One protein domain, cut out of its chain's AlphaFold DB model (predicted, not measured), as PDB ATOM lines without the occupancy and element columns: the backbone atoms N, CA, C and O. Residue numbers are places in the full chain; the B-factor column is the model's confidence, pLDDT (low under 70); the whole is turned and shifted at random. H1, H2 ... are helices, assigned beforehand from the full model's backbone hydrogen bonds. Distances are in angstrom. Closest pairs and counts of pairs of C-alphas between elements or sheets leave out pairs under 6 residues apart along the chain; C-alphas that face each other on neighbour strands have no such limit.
ATOM      1  N   LEU A 154      -2.594  26.244 -50.008       90.88
ATOM      2  CA  LEU A 154      -3.256  26.276 -48.706       90.88
ATOM      3  C   LEU A 154      -2.540  27.216 -47.730       90.88
ATOM      4  O   LEU A 154      -3.190  28.045 -47.095       90.88
ATOM      5  N   HIS A 155      -1.208  27.127 -47.639       90.56
ATOM      6  CA  HIS A 155      -0.412  28.029 -46.802       90.56
ATOM      7  C   HIS A 155      -0.571  29.491 -47.233       90.56
ATOM      8  O   HIS A 155      -0.860  30.360 -46.411       90.56
ATOM      9  N   ASN A 156      -0.455  29.764 -48.532       91.44
ATOM     10  CA  ASN A 156      -0.577  31.115 -49.072       91.44
ATOM     11  C   ASN A 156      -1.985  31.690 -48.861       91.44
ATOM     12  O   ASN A 156      -2.123  32.871 -48.542       91.44
ATOM     13  N   GLN A 157      -3.027  30.865 -49.001       92.19
ATOM     14  CA  GLN A 157      -4.402  31.249 -48.689       92.19
ATOM     15  C   GLN A 157      -4.549  31.602 -47.207       92.19
ATOM     16  O   GLN A 157      -4.997  32.700 -46.894       92.19
ATOM     17  N   PHE A 158      -4.066  30.739 -46.312       93.06
ATOM     18  CA  PHE A 158      -4.071  31.002 -44.876       93.06
ATOM     19  C   PHE A 158      -3.381  32.329 -44.523       93.06
ATOM     20  O   PHE A 158      -3.929  33.135 -43.775       93.06
ATOM     21  N   LYS A 159      -2.195  32.602 -45.087       93.75
ATOM     22  CA  LYS A 159      -1.464  33.854 -44.833       93.75
ATOM     23  C   LYS A 159      -2.228  35.086 -45.305       93.75
ATOM     24  O   LYS A 159      -2.215  36.098 -44.604       93.75
ATOM     25  N   ARG A 160      -2.897  35.008 -46.459       94.75
ATOM     26  CA  ARG A 160      -3.772  36.087 -46.938       94.75
ATOM     27  C   ARG A 160      -4.938  36.312 -45.985       94.75
ATOM     28  O   ARG A 160      -5.147  37.444 -45.566       94.75
ATOM     29  N   ASP A 161      -5.633  35.248 -45.602       95.00
ATOM     30  CA  ASP A 161      -6.814  35.316 -44.738       95.00
ATOM     31  C   ASP A 161      -6.481  35.904 -43.363       95.00
ATOM     32  O   ASP A 161      -7.152  36.823 -42.891       95.00
ATOM     33  N   VAL A 162      -5.377  35.466 -42.755       95.06
ATOM     34  CA  VAL A 162      -4.863  36.055 -41.511       95.06
ATOM     35  C   VAL A 162      -4.480  37.526 -41.702       95.06
ATOM     36  O   VAL A 162      -4.760  38.350 -40.833       95.06
ATOM     37  N   GLY A 163      -3.881  37.892 -42.838       96.25
ATOM     38  CA  GLY A 163      -3.579  39.287 -43.164       96.25
ATOM     39  C   GLY A 163      -4.833  40.163 -43.259       96.25
ATOM     40  O   GLY A 163      -4.841  41.288 -42.756       96.25
ATOM     41  N   VAL A 164      -5.913  39.638 -43.842       96.50
ATOM     42  CA  VAL A 164      -7.211  40.324 -43.905       96.50
ATOM     43  C   VAL A 164      -7.810  40.488 -42.504       96.50
ATOM     44  O   VAL A 164      -8.265  41.583 -42.168       96.50
ATOM     45  N   LEU A 165      -7.745  39.453 -41.657       96.00
ATOM     46  CA  LEU A 165      -8.183  39.537 -40.257       96.00
ATOM     47  C   LEU A 165      -7.413  40.608 -39.472       96.00
ATOM     48  O   LEU A 165      -8.033  41.397 -38.759       96.00
ATOM     49  N   ASP A 166      -6.087  40.688 -39.626       96.69
ATOM     50  CA  ASP A 166      -5.267  41.740 -39.004       96.69
ATOM     51  C   ASP A 166      -5.704  43.140 -39.467       96.69
ATOM     52  O   ASP A 166      -5.826  44.066 -38.662       96.69
ATOM     53  N   GLY A 167      -6.019  43.285 -40.758       96.19
ATOM     54  CA  GLY A 167      -6.586  44.512 -41.318       96.19
ATOM     55  C   GLY A 167      -7.923  44.901 -40.679       96.19
ATOM     56  O   GLY A 167      -8.123  46.067 -40.328       96.19
ATOM     57  N   TYR A 168      -8.829  43.942 -40.475       94.94
ATOM     58  CA  TYR A 168     -10.098  44.193 -39.787       94.94
ATOM     59  C   TYR A 168      -9.900  44.565 -38.317       94.94
ATOM     60  O   TYR A 168     -10.490  45.541 -37.858       94.94
ATOM     61  N   LEU A 169      -9.011  43.879 -37.599       93.88
ATOM     62  CA  LEU A 169      -8.699  44.197 -36.204       93.88
ATOM     63  C   LEU A 169      -8.156  45.620 -36.035       93.88
ATOM     64  O   LEU A 169      -8.580  46.327 -35.122       93.88
ATOM     65  N   LYS A 170      -7.285  46.082 -36.940       95.06
ATOM     66  CA  LYS A 170      -6.792  47.470 -36.934       95.06
ATOM     67  C   LYS A 170      -7.914  48.491 -37.115       95.06
ATOM     68  O   LYS A 170      -7.916  49.526 -36.455       95.06
ATOM     69  N   ARG A 171      -8.897  48.199 -37.973       93.25
ATOM     70  CA  ARG A 171     -10.073  49.065 -38.164       93.25
ATOM     71  C   ARG A 171     -10.942  49.127 -36.908       93.25
ATOM     72  O   ARG A 171     -11.393  50.211 -36.550       93.25
ATOM     73  N   ILE A 172     -11.116  48.002 -36.215       90.19
ATOM     74  CA  ILE A 172     -11.848  47.936 -34.939       90.19
ATOM     75  C   ILE A 172     -11.142  48.764 -33.868       90.19
ATOM     76  O   ILE A 172     -11.787  49.540 -33.167       90.19
ATOM     77  N   GLN A 173      -9.815  48.652 -33.781       89.62
ATOM     78  CA  GLN A 173      -8.996  49.452 -32.865       89.62
ATOM     79  C   GLN A 173      -9.067  50.954 -33.169       89.62
ATOM     80  O   GLN A 173      -9.027  51.761 -32.249       89.62
ATOM     81  N   ALA A 174      -9.241  51.327 -34.439       92.69
ATOM     82  CA  ALA A 174      -9.493  52.706 -34.859       92.69
ATOM     83  C   ALA A 174     -10.950  53.174 -34.630       92.69
ATOM     84  O   ALA A 174     -11.315  54.266 -35.058       92.69
ATOM     85  N   GLY A 175     -11.797  52.361 -33.988       89.06
ATOM     86  CA  GLY A 175     -13.183  52.697 -33.651       89.06
ATOM     87  C   GLY A 175     -14.229  52.275 -34.688       89.06
ATOM     88  O   GLY A 175     -15.423  52.463 -34.456       89.06
ATOM     89  N   ASN A 176     -13.837  51.664 -35.811       88.25
ATOM     90  CA  ASN A 176     -14.789  51.159 -36.801       88.25
ATOM     91  C   ASN A 176     -15.370  49.808 -36.346       88.25
ATOM     92  O   ASN A 176     -14.761  48.758 -36.551       88.25
ATOM     93  N   LYS A 177     -16.563  49.847 -35.743       85.50
ATOM     94  CA  LYS A 177     -17.286  48.672 -35.229       85.50
ATOM     95  C   LYS A 177     -18.470  48.253 -36.108       85.50
ATOM     96  O   LYS A 177     -19.519  47.863 -35.599       85.50
ATOM     97  N   ASP A 178     -18.314  48.347 -37.425       84.31
ATOM     98  CA  ASP A 178     -19.362  47.954 -38.367       84.31
ATOM     99  C   ASP A 178     -19.692  46.451 -38.266       84.31
ATOM    100  O   ASP A 178     -18.820  45.579 -38.285       84.31
ATOM    101  N   THR A 179     -20.986  46.141 -38.217       82.12
ATOM    102  CA  THR A 179     -21.529  44.779 -38.299       82.12
ATOM    103  C   THR A 179     -21.088  44.022 -39.556       82.12
ATOM    104  O   THR A 179     -20.991  42.794 -39.516       82.12
ATOM    105  N   ALA A 180     -20.783  44.714 -40.661       87.81
ATOM    106  CA  ALA A 180     -20.241  44.086 -41.863       87.81
ATOM    107  C   ALA A 180     -18.858  43.461 -41.610       87.81
ATOM    108  O   ALA A 180     -18.606  42.346 -42.066       87.81
ATOM    109  N   LEU A 181     -18.003  44.115 -40.811       88.31
ATOM    110  CA  LEU A 181     -16.696  43.572 -40.424       88.31
ATOM    111  C   LEU A 181     -16.852  42.285 -39.617       88.31
ATOM    112  O   LEU A 181     -16.152  41.311 -39.887       88.31
ATOM    113  N   ALA A 182     -17.817  42.252 -38.691       87.88
ATOM    114  CA  ALA A 182     -18.112  41.055 -37.907       87.88
ATOM    115  C   ALA A 182     -18.473  39.865 -38.811       87.88
ATOM    116  O   ALA A 182     -17.969  38.759 -38.619       87.88
ATOM    117  N   ARG A 183     -19.307  40.095 -39.838       88.12
ATOM    118  CA  ARG A 183     -19.692  39.058 -40.811       88.12
ATOM    119  C   ARG A 183     -18.503  38.584 -41.644       88.12
ATOM    120  O   ARG A 183     -18.335  37.380 -41.816       88.12
ATOM    121  N   SER A 184     -17.669  39.501 -42.136       91.25
ATOM    122  CA  SER A 184     -16.484  39.147 -42.925       91.25
ATOM    123  C   SER A 184     -15.460  38.362 -42.102       91.25
ATOM    124  O   SER A 184     -14.951  37.349 -42.573       91.25
ATOM    125  N   MET A 185     -15.200  38.771 -40.857       91.94
ATOM    126  CA  MET A 185     -14.316  38.036 -39.946       91.94
ATOM    127  C   MET A 185     -14.855  36.635 -39.644       91.94
ATOM    128  O   MET A 185     -14.096  35.669 -39.697       91.94
ATOM    129  N   ALA A 186     -16.159  36.519 -39.379       90.56
ATOM    130  CA  ALA A 186     -16.822  35.240 -39.146       90.56
ATOM    131  C   ALA A 186     -16.674  34.286 -40.343       90.56
ATOM    132  O   ALA A 186     -16.293  33.132 -40.161       90.56
ATOM    133  N   ALA A 187     -16.907  34.780 -41.564       90.88
ATOM    134  CA  ALA A 187     -16.778  33.992 -42.789       90.88
ATOM    135  C   ALA A 187     -15.337  33.507 -43.030       90.88
ATOM    136  O   ALA A 187     -15.121  32.354 -43.412       90.88
ATOM    137  N   ILE A 188     -14.342  34.360 -42.765       92.56
ATOM    138  CA  ILE A 188     -12.934  33.970 -42.882       92.56
ATOM    139  C   ILE A 188     -12.608  32.880 -41.863       92.56
ATOM    140  O   ILE A 188     -12.080  31.842 -42.241       92.56
ATOM    141  N   LEU A 189     -12.959  33.071 -40.588       90.56
ATOM    142  CA  LEU A 189     -12.672  32.085 -39.542       90.56
ATOM    143  C   LEU A 189     -13.357  30.732 -39.785       90.56
ATOM    144  O   LEU A 189     -12.769  29.706 -39.459       90.56
ATOM    145  N   ASP A 190     -14.553  30.707 -40.383       87.81
ATOM    146  CA  ASP A 190     -15.265  29.457 -40.693       87.81
ATOM    147  C   ASP A 190     -14.617  28.667 -41.847       87.81
ATOM    148  O   ASP A 190     -14.643  27.437 -41.871       87.81
ATOM    149  N   THR A 191     -13.992  29.373 -42.792       88.25
ATOM    150  CA  THR A 191     -13.328  28.778 -43.966       88.25
ATOM    151  C   THR A 191     -11.822  28.589 -43.790       88.25
ATOM    152  O   THR A 191     -11.176  27.970 -44.643       88.25
ATOM    153  N   LEU A 192     -11.258  29.077 -42.682       88.44
ATOM    154  CA  LEU A 192      -9.825  29.075 -42.424       88.44
ATOM    155  C   LEU A 192      -9.304  27.643 -42.260       88.44
ATOM    156  O   LEU A 192      -9.442  27.003 -41.214       88.44
ATOM    157  N   LYS A 193      -8.657  27.137 -43.309       84.69
ATOM    158  CA  LYS A 193      -7.971  25.844 -43.276       84.69
ATOM    159  C   LYS A 193      -6.550  26.014 -42.749       84.69
ATOM    160  O   LYS A 193      -5.820  26.908 -43.172       84.69
ATOM    161  N   LYS A 194      -6.145  25.126 -41.839       74.44
ATOM    162  CA  LYS A 194      -4.833  25.197 -41.186       74.44
ATOM    163  C   LYS A 194      -3.697  24.721 -42.105       74.44
ATOM    164  O   LYS A 194      -3.816  23.644 -42.696       74.44
ATOM    165  N   PRO A 195      -2.582  25.463 -42.198       79.81
ATOM    166  CA  PRO A 195      -1.324  24.927 -42.696       79.81
ATOM    167  C   PRO A 195      -0.643  24.063 -41.624       79.81
ATOM    168  O   PRO A 195      -1.072  24.013 -40.473       79.81
ATOM    169  N   MET A 196       0.446  23.397 -42.013       71.88
ATOM    170  CA  MET A 196       1.270  22.583 -41.112       71.88
ATOM    171  C   MET A 196       1.901  23.409 -39.976       71.88
ATOM    172  O   MET A 196       1.971  22.929 -38.852       71.88
ATOM    173  N   TYR A 197       2.298  24.658 -40.254       76.06
ATOM    174  CA  TYR A 197       2.916  25.570 -39.288       76.06
ATOM    175  C   TYR A 197       2.120  26.869 -39.170       76.06
ATOM    176  O   TYR A 197       1.773  27.483 -40.182       76.06
ATOM    177  N   VAL A 198       1.882  27.327 -37.938       83.06
ATOM    178  CA  VAL A 198       1.223  28.609 -37.650       83.06
ATOM    179  C   VAL A 198       2.110  29.418 -36.713       83.06
ATOM    180  O   VAL A 198       2.462  28.963 -35.629       83.06
ATOM    181  N   SER A 199       2.478  30.633 -37.121       84.62
ATOM    182  CA  SER A 199       3.323  31.494 -36.289       84.62
ATOM    183  C   SER A 199       2.563  32.065 -35.085       84.62
ATOM    184  O   SER A 199       1.350  32.257 -35.160       84.62
ATOM    185  N   ASP A 200       3.283  32.429 -34.014       87.75
ATOM    186  CA  ASP A 200       2.713  33.128 -32.844       87.75
ATOM    187  C   ASP A 200       1.879  34.339 -33.256       87.75
ATOM    188  O   ASP A 200       0.769  34.551 -32.777       87.75
ATOM    189  N   LYS A 201       2.415  35.132 -34.192       90.56
ATOM    190  CA  LYS A 201       1.764  36.337 -34.700       90.56
ATOM    191  C   LYS A 201       0.444  36.006 -35.388       90.56
ATOM    192  O   LYS A 201      -0.553  36.673 -35.129       90.56
ATOM    193  N   ASP A 202       0.439  34.993 -36.252       91.88
ATOM    194  CA  ASP A 202      -0.762  34.600 -36.992       91.88
ATOM    195  C   ASP A 202      -1.834  34.064 -36.037       91.88
ATOM    196  O   ASP A 202      -2.999  34.450 -36.110       91.88
ATOM    197  N   ALA A 203      -1.433  33.227 -35.084       90.25
ATOM    198  CA  ALA A 203      -2.354  32.671 -34.112       90.25
ATOM    199  C   ALA A 203      -2.870  33.725 -33.114       90.25
ATOM    200  O   ALA A 203      -4.034  33.675 -32.715       90.25
ATOM    201  N   LEU A 204      -2.068  34.742 -32.779       92.75
ATOM    202  CA  LEU A 204      -2.513  35.896 -31.998       92.75
ATOM    203  C   LEU A 204      -3.563  36.724 -32.750       92.75
ATOM    204  O   LEU A 204      -4.548  37.146 -32.148       92.75
ATOM    205  N   VAL A 205      -3.386  36.941 -34.058       95.38
ATOM    206  CA  VAL A 205      -4.393  37.603 -34.906       95.38
ATOM    207  C   VAL A 205      -5.698  36.808 -34.904       95.38
ATOM    208  O   VAL A 205      -6.758  37.380 -34.662       95.38
ATOM    209  N   ILE A 206      -5.627  35.488 -35.086       94.06
ATOM    210  CA  ILE A 206      -6.807  34.609 -35.048       94.06
ATOM    211  C   ILE A 206      -7.495  34.673 -33.676       94.06
ATOM    212  O   ILE A 206      -8.712  34.822 -33.597       94.06
ATOM    213  N   SER A 207      -6.725  34.633 -32.587       93.00
ATOM    214  CA  SER A 207      -7.261  34.705 -31.223       93.00
ATOM    215  C   SER A 207      -7.952  36.046 -30.958       93.00
ATOM    216  O   SER A 207      -9.060  36.084 -30.433       93.00
ATOM    217  N   LYS A 208      -7.347  37.161 -31.388       94.88
ATOM    218  CA  LYS A 208      -7.969  38.494 -31.322       94.88
ATOM    219  C   LYS A 208      -9.243  38.576 -32.158       94.88
ATOM    220  O   LYS A 208     -10.204  39.202 -31.720       94.88
ATOM    221  N   ALA A 209      -9.271  37.934 -33.324       94.44
ATOM    222  CA  ALA A 209     -10.466  37.871 -34.155       94.44
ATOM    223  C   ALA A 209     -11.607  37.113 -33.457       94.44
ATOM    224  O   ALA A 209     -12.745  37.571 -33.496       94.44
ATOM    225  N   TYR A 210     -11.307  36.023 -32.745       93.81
ATOM    226  CA  TYR A 210     -12.295  35.329 -31.917       93.81
ATOM    227  C   TYR A 210     -12.845  36.197 -30.786       93.81
ATOM    228  O   TYR A 210     -14.058  36.237 -30.597       93.81
ATOM    229  N   VAL A 211     -11.988  36.946 -30.084       93.31
ATOM    230  CA  VAL A 211     -12.436  37.904 -29.056       93.31
ATOM    231  C   VAL A 211     -13.350  38.967 -29.649       93.31
ATOM    232  O   VAL A 211     -14.395  39.262 -29.076       93.31
ATOM    233  N   ALA A 212     -12.980  39.521 -30.805       91.94
ATOM    234  CA  ALA A 212     -13.779  40.542 -31.471       91.94
ATOM    235  C   ALA A 212     -15.189  40.047 -31.826       91.94
ATOM    236  O   ALA A 212     -16.130  40.837 -31.823       91.94
ATOM    237  N   LEU A 213     -15.341  38.746 -32.084       91.56
ATOM    238  CA  LEU A 213     -16.612  38.089 -32.388       91.56
ATOM    239  C   LEU A 213     -17.316  37.482 -31.167       91.56
ATOM    240  O   LEU A 213     -18.283  36.747 -31.352       91.56
ATOM    241  N   ASP A 214     -16.857  37.797 -29.955       90.75
ATOM    242  CA  ASP A 214     -17.423  37.317 -28.690       90.75
ATOM    243  C   ASP A 214     -17.282  35.795 -28.463       90.75
ATOM    244  O   ASP A 214     -18.159  35.142 -27.909       90.75
ATOM    245  N   HIS A 215     -16.142  35.221 -28.876       90.69
ATOM    246  CA  HIS A 215     -15.754  33.826 -28.593       90.69
ATOM    247  C   HIS A 215     -14.434  33.742 -27.806       90.69
ATOM    248  O   HIS A 215     -13.418  33.270 -28.333       90.69
ATOM    249  N   PRO A 216     -14.386  34.233 -26.556       90.94
ATOM    250  CA  PRO A 216     -13.169  34.200 -25.743       90.94
ATOM    251  C   PRO A 216     -12.705  32.771 -25.417       90.94
ATOM    252  O   PRO A 216     -11.508  32.537 -25.282       90.94
ATOM    253  N   ASP A 217     -13.625  31.809 -25.355       89.50
ATOM    254  CA  ASP A 217     -13.353  30.376 -25.207       89.50
ATOM    255  C   ASP A 217     -12.503  29.836 -26.368       89.50
ATOM    256  O   ASP A 217     -11.490  29.164 -26.161       89.50
ATOM    257  N   LYS A 218     -12.861  30.201 -27.605       90.19
ATOM    258  CA  LYS A 218     -12.114  29.814 -28.807       90.19
ATOM    259  C   LYS A 218     -10.764  30.502 -28.848       90.19
ATOM    260  O   LYS A 218      -9.770  29.850 -29.149       90.19
ATOM    261  N   ALA A 219     -10.714  31.789 -28.504       90.94
ATOM    262  CA  ALA A 219      -9.462  32.531 -28.402       90.94
ATOM    263  C   ALA A 219      -8.498  31.883 -27.394       90.94
ATOM    264  O   ALA A 219      -7.326  31.677 -27.716       90.94
ATOM    265  N   LEU A 220      -8.999  31.497 -26.215       90.44
ATOM    266  CA  LEU A 220      -8.221  30.789 -25.201       90.44
ATOM    267  C   LEU A 220      -7.686  29.462 -25.735       90.44
ATOM    268  O   LEU A 220      -6.481  29.241 -25.641       90.44
ATOM    269  N   LEU A 221      -8.520  28.649 -26.396       88.94
ATOM    270  CA  LEU A 221      -8.088  27.377 -26.984       88.94
ATOM    271  C   LEU A 221      -6.909  27.546 -27.956       88.94
ATOM    272  O   LEU A 221      -5.975  26.742 -27.940       88.94
ATOM    273  N   VAL A 222      -6.938  28.581 -28.804       88.25
ATOM    274  CA  VAL A 222      -5.821  28.881 -29.714       88.25
ATOM    275  C   VAL A 222      -4.559  29.213 -28.917       88.25
ATOM    276  O   VAL A 222      -3.507  28.624 -29.161       88.25
ATOM    277  N   THR A 223      -4.659  30.119 -27.941       89.19
ATOM    278  CA  THR A 223      -3.501  30.546 -27.139       89.19
ATOM    279  C   THR A 223      -2.937  29.438 -26.250       89.19
ATOM    280  O   THR A 223      -1.720  29.309 -26.151       89.19
ATOM    281  N   ASP A 224      -3.782  28.595 -25.657       88.94
ATOM    282  CA  ASP A 224      -3.366  27.470 -24.816       88.94
ATOM    283  C   ASP A 224      -2.544  26.460 -25.614       88.94
ATOM    284  O   ASP A 224      -1.538  25.962 -25.120       88.94
ATOM    285  N   ARG A 225      -2.923  26.199 -26.869       83.75
ATOM    286  CA  ARG A 225      -2.183  25.282 -27.748       83.75
ATOM    287  C   ARG A 225      -0.799  25.808 -28.114       83.75
ATOM    288  O   ARG A 225       0.146  25.030 -28.162       83.75
ATOM    289  N   ILE A 226      -0.669  27.115 -28.324       82.88
ATOM    290  CA  ILE A 226       0.628  27.761 -28.560       82.88
ATOM    291  C   ILE A 226       1.501  27.725 -27.300       82.88
ATOM    292  O   ILE A 226       2.691  27.444 -27.369       82.88
ATOM    293  N   VAL A 227       0.922  27.998 -26.129       85.62
ATOM    294  CA  VAL A 227       1.662  27.933 -24.861       85.62
ATOM    295  C   VAL A 227       2.105  26.502 -24.566       85.62
ATOM    296  O   VAL A 227       3.252  26.283 -24.184       85.62
ATOM    297  N   ALA A 228       1.237  25.520 -24.813       82.94
ATOM    298  CA  ALA A 228       1.544  24.106 -24.633       82.94
ATOM    299  C   ALA A 228       2.642  23.591 -25.576       82.94
ATOM    300  O   ALA A 228       3.296  22.607 -25.241       82.94
ATOM    301  N   SER A 229       2.887  24.244 -26.720       76.00
ATOM    302  CA  SER A 229       4.000  23.874 -27.604       76.00
ATOM    303  C   SER A 229       5.368  24.341 -27.093       76.00
ATOM    304  O   SER A 229       6.384  24.026 -27.706       76.00
ATOM    305  N   GLY A 230       5.413  25.075 -25.972       74.00
ATOM    306  CA  GLY A 230       6.649  25.548 -25.343       74.00
ATOM    307  C   GLY A 230       7.317  26.718 -26.066       74.00
ATOM    308  O   GLY A 230       8.352  27.195 -25.617       74.00
ATOM    309  N   ALA A 231       6.722  27.206 -27.158       70.44
ATOM    310  CA  ALA A 231       7.331  28.188 -28.051       70.44
ATOM    311  C   ALA A 231       6.555  29.518 -28.120       70.44
ATOM    312  O   ALA A 231       6.767  30.319 -29.033       70.44
ATOM    313  N   ALA A 232       5.649  29.765 -27.171       82.38
ATOM    314  CA  ALA A 232       4.858  30.989 -27.120       82.38
ATOM    315  C   ALA A 232       5.726  32.235 -26.898       82.38
ATOM    316  O   ALA A 232       6.598  32.279 -26.027       82.38
ATOM    317  N   SER A 233       5.442  33.296 -27.649       86.94
ATOM    318  CA  SER A 233       5.995  34.621 -27.374       86.94
ATOM    319  C   SER A 233       5.363  35.256 -26.131       86.94
ATOM    320  O   SER A 233       4.205  34.994 -25.799       86.94
ATOM    321  N   ASP A 234       6.079  36.186 -25.497       90.25
ATOM    322  CA  ASP A 234       5.581  36.937 -24.335       90.25
ATOM    323  C   ASP A 234       4.254  37.639 -24.643       90.25
ATOM    324  O   ASP A 234       3.359  37.686 -23.808       90.25
ATOM    325  N   SER A 235       4.081  38.115 -25.879       90.25
ATOM    326  CA  SER A 235       2.829  38.712 -26.351       90.25
ATOM    327  C   SER A 235       1.649  37.736 -26.371       90.25
ATOM    328  O   SER A 235       0.526  38.155 -26.098       90.25
ATOM    329  N   VAL A 236       1.872  36.450 -26.667       90.69
ATOM    330  CA  VAL A 236       0.825  35.418 -26.598       90.69
ATOM    331  C   VAL A 236       0.482  35.128 -25.139       90.69
ATOM    332  O   VAL A 236      -0.697  35.055 -24.798       90.69
ATOM    333  N   VAL A 237       1.491  35.033 -24.270       91.75
ATOM    334  CA  VAL A 237       1.300  34.809 -22.829       91.75
ATOM    335  C   VAL A 237       0.536  35.974 -22.189       91.75
ATOM    336  O   VAL A 237      -0.470  35.755 -21.522       91.75
ATOM    337  N   GLN A 238       0.949  37.216 -22.447       93.75
ATOM    338  CA  GLN A 238       0.270  38.417 -21.952       93.75
ATOM    339  C   GLN A 238      -1.171  38.504 -22.464       93.75
ATOM    340  O   GLN A 238      -2.085  38.787 -21.692       93.75
ATOM    341  N   PHE A 239      -1.394  38.219 -23.751       94.38
ATOM    342  CA  PHE A 239      -2.736  38.223 -24.328       94.38
ATOM    343  C   PHE A 239      -3.642  37.157 -23.699       94.38
ATOM    344  O   PHE A 239      -4.805  37.434 -23.415       94.38
ATOM    345  N   ARG A 240      -3.109  35.961 -23.428       93.81
ATOM    346  CA  ARG A 240      -3.816  34.887 -22.722       93.81
ATOM    347  C   ARG A 240      -4.211  35.284 -21.299       93.81
ATOM    348  O   ARG A 240      -5.316  34.973 -20.865       93.81
ATOM    349  N   GLU A 241      -3.337  35.963 -20.565       93.62
ATOM    350  CA  GLU A 241      -3.670  36.426 -19.214       93.62
ATOM    351  C   GLU A 241      -4.714  37.554 -19.240       93.62
ATOM    352  O   GLU A 241      -5.672  37.509 -18.468       93.62
ATOM    353  N   ALA A 242      -4.617  38.498 -20.182       93.19
ATOM    354  CA  ALA A 242      -5.642  39.528 -20.387       93.19
ATOM    355  C   ALA A 242      -7.013  38.924 -20.756       93.19
ATOM    356  O   ALA A 242      -8.049  39.371 -20.263       93.19
ATOM    357  N   LEU A 243      -7.020  37.866 -21.581       91.94
ATOM    358  CA  LEU A 243      -8.210  37.074 -21.912       91.94
ATOM    359  C   LEU A 243      -8.894  36.514 -20.658       91.94
ATOM    360  O   LEU A 243     -10.097  36.692 -20.491       91.94
ATOM    361  N   LYS A 244      -8.133  35.863 -19.767       92.00
ATOM    362  CA  LYS A 244      -8.669  35.270 -18.528       92.00
ATOM    363  C   LYS A 244      -9.242  36.308 -17.567       92.00
ATOM    364  O   LYS A 244     -10.192  36.013 -16.851       92.00
ATOM    365  N   LYS A 245      -8.662  37.509 -17.551       92.38
ATOM    366  CA  LYS A 245      -9.112  38.627 -16.713       92.38
ATOM    367  C   LYS A 245     -10.293  39.404 -17.303       92.38
ATOM    368  O   LYS A 245     -10.827  40.279 -16.632       92.38
ATOM    369  N   GLY A 246     -10.700  39.111 -18.542       88.31
ATOM    370  CA  GLY A 246     -11.777  39.836 -19.221       88.31
ATOM    371  C   GLY A 246     -11.395  41.255 -19.663       88.31
ATOM    372  O   GLY A 246     -12.266  42.068 -19.941       88.31
ATOM    373  N   GLU A 247     -10.103  41.571 -19.776       89.56
ATOM    374  CA  GLU A 247      -9.600  42.936 -20.026       89.56
ATOM    375  C   GLU A 247      -9.702  43.380 -21.506       89.56
ATOM    376  O   GLU A 247      -9.191  44.429 -21.892       89.56
ATOM    377  N   LEU A 248     -10.351  42.590 -22.370       87.06
ATOM    378  CA  LEU A 248     -10.341  42.776 -23.830       87.06
ATOM    379  C   LEU A 248     -11.664  43.305 -24.414       87.06
ATOM    380  O   LEU A 248     -11.886  43.211 -25.621       87.06
ATOM    381  N   GLU A 249     -12.519  43.912 -23.588       79.38
ATOM    382  CA  GLU A 249     -13.819  44.481 -23.996       79.38
ATOM    383  C   GLU A 249     -13.713  45.471 -25.168       79.38
ATOM    384  O   GLU A 249     -14.576  45.516 -26.047       79.38
ATOM    385  N   ALA A 250     -12.618  46.234 -25.240       82.38
ATOM    386  CA  ALA A 250     -12.407  47.224 -26.295       82.38
ATOM    387  C   ALA A 250     -12.431  46.615 -27.712       82.38
ATOM    388  O   ALA A 250     -12.868  47.280 -28.657       82.38
ATOM    389  N   LEU A 251     -12.018  45.348 -27.853       83.50
ATOM    390  CA  LEU A 251     -11.958  44.621 -29.124       83.50
ATOM    391  C   LEU A 251     -13.314  44.072 -29.583       83.50
ATOM    392  O   LEU A 251     -13.432  43.705 -30.751       83.50
ATOM    393  N   ARG A 252     -14.327  44.009 -28.709       86.12
ATOM    394  CA  ARG A 252     -15.619  43.400 -29.045       86.12
ATOM    395  C   ARG A 252     -16.405  44.234 -30.055       86.12
ATOM    396  O   ARG A 252     -16.526  45.464 -29.933       86.12
ATOM    397  N   LEU A 253     -16.948  43.532 -31.046       82.38
ATOM    398  CA  LEU A 253     -17.929  44.033 -31.999       82.38
ATOM    399  C   LEU A 253     -19.353  43.838 -31.459       82.38
ATOM    400  O   LEU A 253     -19.587  42.950 -30.639       82.38
ATOM    401  N   PRO A 254     -20.330  44.634 -31.931       76.12
ATOM    402  CA  PRO A 254     -21.734  44.399 -31.618       76.12
ATOM    403  C   PRO A 254     -22.165  42.993 -32.061       76.12
ATOM    404  O   PRO A 254     -21.832  42.538 -33.160       76.12
ATOM    405  N   ALA A 255     -22.921  42.306 -31.203       67.81
ATOM    406  CA  ALA A 255     -23.346  40.934 -31.442       67.81
ATOM    407  C   ALA A 255     -24.183  40.823 -32.730       67.81
ATOM    408  O   ALA A 255     -25.218  41.469 -32.878       67.81
ATOM    409  N   THR A 256     -23.763  39.952 -33.650       69.19
ATOM    410  CA  THR A 256     -24.528  39.601 -34.858       69.19
ATOM    411  C   THR A 256     -24.799  38.099 -34.893       69.19
ATOM    412  O   THR A 256     -24.035  37.311 -34.338       69.19
ATOM    413  N   GLN A 257     -25.872  37.668 -35.566       61.50
ATOM    414  CA  GLN A 257     -26.157  36.234 -35.744       61.50
ATOM    415  C   GLN A 257     -25.002  35.493 -36.443       61.50
ATOM    416  O   GLN A 257     -24.671  34.379 -36.052       61.50
ATOM    417  N   ALA A 258     -24.337  36.138 -37.411       58.00
ATOM    418  CA  ALA A 258     -23.161  35.589 -38.088       58.00
ATOM    419  C   ALA A 258     -21.961  35.425 -37.143       58.00
ATOM    420  O   ALA A 258     -21.266  34.416 -37.212       58.00
ATOM    421  N   ALA A 259     -21.749  36.374 -36.223       61.22
ATOM    422  CA  ALA A 259     -20.718  36.247 -35.199       61.22
ATOM    423  C   ALA A 259     -20.997  35.048 -34.285       61.22
ATOM    424  O   ALA A 259     -20.070  34.324 -33.961       61.22
ATOM    425  N   ARG A 260     -22.256  34.754 -33.936       62.84
ATOM    426  CA  ARG A 260     -22.606  33.657 -33.010       62.84
ATOM    427  C   ARG A 260     -22.352  32.245 -33.558       62.84
ATOM    428  O   ARG A 260     -22.173  31.328 -32.765       62.84
ATOM    429  N   ALA A 261     -22.314  32.062 -34.878       65.62
ATOM    430  CA  ALA A 261     -22.234  30.741 -35.514       65.62
ATOM    431  C   ALA A 261     -20.811  30.289 -35.899       65.62
ATOM    432  O   ALA A 261     -20.648  29.211 -36.468       65.62
ATOM    433  N   VAL A 262     -19.779  31.092 -35.614       75.19
ATOM    434  CA  VAL A 262     -18.402  30.815 -36.058       75.19
ATOM    435  C   VAL A 262     -17.890  29.511 -35.460       75.19
ATOM    436  O   VAL A 262     -17.898  29.346 -34.242       75.19
ATOM    437  N   LYS A 263     -17.385  28.591 -36.283       75.44
ATOM    438  CA  LYS A 263     -16.757  27.362 -35.784       75.44
ATOM    439  C   LYS A 263     -15.364  27.631 -35.215       75.44
ATOM    440  O   LYS A 263     -14.647  28.544 -35.628       75.44
ATOM    441  N   THR A 264     -14.964  26.818 -34.244       67.31
ATOM    442  CA  THR A 264     -13.593  26.846 -33.732       67.31
ATOM    443  C   THR A 264     -12.648  26.276 -34.779       67.31
ATOM    444  O   THR A 264     -12.815  25.140 -35.221       67.31
ATOM    445  N   VAL A 265     -11.617  27.036 -35.136       67.50
ATOM    446  CA  VAL A 265     -10.498  26.544 -35.931       67.50
ATOM    447  C   VAL A 265      -9.772  25.525 -35.062       67.50
ATOM    448  O   VAL A 265      -9.165  25.855 -34.042       67.50
ATOM    449  N   ASN A 266      -9.884  24.248 -35.426       62.03
ATOM    450  CA  ASN A 266      -9.291  23.172 -34.650       62.03
ATOM    451  C   ASN A 266      -7.794  23.036 -34.968       62.03
ATOM    452  O   ASN A 266      -7.372  22.283 -35.851       62.03
ATOM    453  N   PHE A 267      -6.984  23.788 -34.232       60.25
ATOM    454  CA  PHE A 267      -5.534  23.623 -34.170       60.25
ATOM    455  C   PHE A 267      -5.165  22.225 -33.627       60.25
ATOM    456  O   PHE A 267      -5.395  21.939 -32.464       60.25
ATOM    457  N   ASP A 268      -4.608  21.312 -34.426       51.53
ATOM    458  CA  ASP A 268      -4.138  20.039 -33.832       51.53
ATOM    459  C   ASP A 268      -2.964  20.293 -32.878       51.53
ATOM    460  O   ASP A 268      -2.420  21.396 -32.845       51.53
ATOM    461  N   LYS A 269      -2.537  19.266 -32.134       49.25
ATOM    462  CA  LYS A 269      -1.390  19.327 -31.203       49.25
ATOM    463  C   LYS A 269      -0.083  19.880 -31.817       49.25
ATOM    464  O   LYS A 269       0.807  20.261 -31.070       49.25
ATOM    465  N   ASN A 270       0.013  19.992 -33.143       49.03
ATOM    466  CA  ASN A 270       1.225  20.365 -33.879       49.03
ATOM    467  C   ASN A 270       1.306  21.871 -34.231       49.03
ATOM    468  O   ASN A 270       1.841  22.230 -35.279       49.03
ATOM    469  N   VAL A 271       0.777  22.779 -33.394       51.97
ATOM    470  CA  VAL A 271       0.990  24.233 -33.574       51.97
ATOM    471  C   VAL A 271       2.417  24.588 -33.182       51.97
ATOM    472  O   VAL A 271       2.728  24.768 -32.007       51.97
ATOM    473  N   ILE A 272       3.285  24.706 -34.179       55.34
ATOM    474  CA  ILE A 272       4.677  25.093 -33.971       55.34
ATOM    475  C   ILE A 272       4.857  26.521 -34.437       55.34
ATOM    476  O   ILE A 272       4.596  26.864 -35.594       55.34
ATOM    477  N   THR A 273       5.323  27.343 -33.513       54.09
ATOM    478  CA  THR A 273       5.504  28.766 -33.722       54.09
ATOM    479  C   THR A 273       6.902  29.050 -34.258       54.09
ATOM    480  O   THR A 273       7.839  28.256 -34.139       54.09
ATOM    481  N   ARG A 274       7.065  30.223 -34.872       48.97
ATOM    482  CA  ARG A 274       8.332  30.656 -35.468       48.97
ATOM    483  C   ARG A 274       9.448  30.840 -34.438       48.97
ATOM    484  O   ARG A 274      10.601  30.652 -34.802       48.97
ATOM    485  N   LYS A 275       9.132  31.123 -33.169       44.97
ATOM    486  CA  LYS A 275      10.134  31.186 -32.095       44.97
ATOM    487  C   LYS A 275      10.761  29.809 -31.839       44.97
ATOM    488  O   LYS A 275      11.981  29.704 -31.804       44.97
ATOM    489  N   GLY A 276       9.947  28.748 -31.864       49.34
ATOM    490  CA  GLY A 276      10.433  27.366 -31.899       49.34
ATOM    491  C   GLY A 276      11.219  27.038 -33.175       49.34
ATOM    492  O   GLY A 276      12.127  26.223 -33.144       49.34
ATOM    493  N   MET A 277      10.942  27.699 -34.306       51.03
ATOM    494  CA  MET A 277      11.764  27.566 -35.523       51.03
ATOM    495  C   MET A 277      13.113  28.302 -35.439       51.03
ATOM    496  O   MET A 277      14.075  27.860 -36.060       51.03
ATOM    497  N   GLU A 278      13.203  29.407 -34.696       46.12
ATOM    498  CA  GLU A 278      14.425  30.215 -34.564       46.12
ATOM    499  C   GLU A 278      15.346  29.740 -33.430       46.12
ATOM    500  O   GLU A 278      16.563  29.794 -33.596       46.12
ATOM    501  N   GLU A 279      14.812  29.214 -32.322       44.56
ATOM    502  CA  GLU A 279      15.620  28.599 -31.253       44.56
ATOM    503  C   GLU A 279      16.306  27.307 -31.713       44.56
ATOM    504  O   GLU A 279      17.490  27.123 -31.443       44.56
ATOM    505  N   VAL A 280      15.622  26.471 -32.506       45.03
ATOM    506  CA  VAL A 280      16.216  25.274 -33.139       45.03
ATOM    507  C   VAL A 280      17.374  25.645 -34.071       45.03
ATOM    508  O   VAL A 280      18.324  24.885 -34.209       45.03
ATOM    509  N   ARG A 281      17.316  26.822 -34.704       46.12
ATOM    510  CA  ARG A 281      18.338  27.300 -35.648       46.12
ATOM    511  C   ARG A 281      19.565  27.906 -34.956       46.12
ATOM    512  O   ARG A 281      20.577  28.125 -35.616       46.12
ATOM    513  N   ARG A 282      19.464  28.225 -33.658       43.94
ATOM    514  CA  ARG A 282      20.557  28.781 -32.837       43.94
ATOM    515  C   ARG A 282      21.306  27.724 -32.013       43.94
ATOM    516  O   ARG A 282      22.366  28.055 -31.486       43.94
TER     517      ARG A 282
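What this domain is: This is residues 154 to 282 of the 283 residues of an uncharacterized protein of Sphingobacteriales bacterium 50-39 (UniProt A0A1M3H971). The helical hairpin of H1 and H2 packs on one side of a core helix, H3, and H4 and H5 pack together on the other side, so that H3, H4 and H5 make an up-and-down bundle, each helix running against the one before it. Little H6 caps the outside of H2 at one end of the domain, and a long stretch without a named element, residues 261 to 273, runs back along the body to H7 at the far opposite end. The printed part has 129 residues with seven named helices, H1 to H7 in chain order, and no named strand; the class is all helix. It is compact, with a radius of gyration of the C-alphas of 14.1 A and spans of 45 by 34 by 24 A.

How they stand to each other: Start with the longest helix, H1, residues 154 to 173. It touches H3, residues 200 to 212, at a steep tilt of 51 degrees, the same way; look at the closest C-alphas, Asp 166 and Val 205, 5.9 A apart. With residues 161 to 168 alone H1 touches H2, residues 179 to 191, and the two form a hairpin at a shallow tilt of 23 degrees; their closest C-alphas, Leu 165 and Met 185, are 6.3 A apart. H2 and H3 only just touch, with 3 pairs of C-alphas within 8 A, the closest being Met 185 and Ala 209 at 7.0 A. Beyond H3, find H4, residues 216 to 228: the two touch as a hairpin at a shallow tilt of 17 degrees, and the C-alphas of Ser 207 and Ala 219, their closest, are 4.2 A apart. H4 forms another hairpin with H5, residues 234 to 244, at a tilt of 37 degrees, only just steep; their closest C-alphas, Thr 223 and Arg 240, are 6.2 A apart. H6, residues 257 to 260, touches residues 182 to 186 of H2 alone, closest at the C-alphas of Ala 258 and Arg 183, 5.6 A. H7, residues 274 to 282, touches no helix; it is close to H3 but not clearly touching, with the C-alphas of Arg 274 and Asp 200 6.7 A apart. Every O i to N i+4 pair is within hydrogen-bond range in H1 to H5; in H7 it is 3 of 5, and H6 is too short for such a pair.

Where its parts are: Find C-alpha 154 at (-3.256, 26.276, -48.706); from there H1 runs 28.7 A to C-alpha 173. H2, H3, H4 and H5 measure 18.9, 18.1, 17.9 and 15.5 A from first to last C-alpha, H6 5.2 A and H7 12.6 A. H3 begins at C-alpha 200, (2.713, 33.128, -32.844), and H7 ends at C-alpha 282, (20.557, 28.781, -32.837).

The domain as a whole: The C-alphas farthest apart are those of Gln 257 and Arg 282, 47.4 A. The printed part has no cut; the links H5 to H6 and H6 to H7, of 12 and 13 residues, are long. The mean pLDDT of the printed part is 82.0, but look for values under 70 at residues 255 to 261 and 264 to 282.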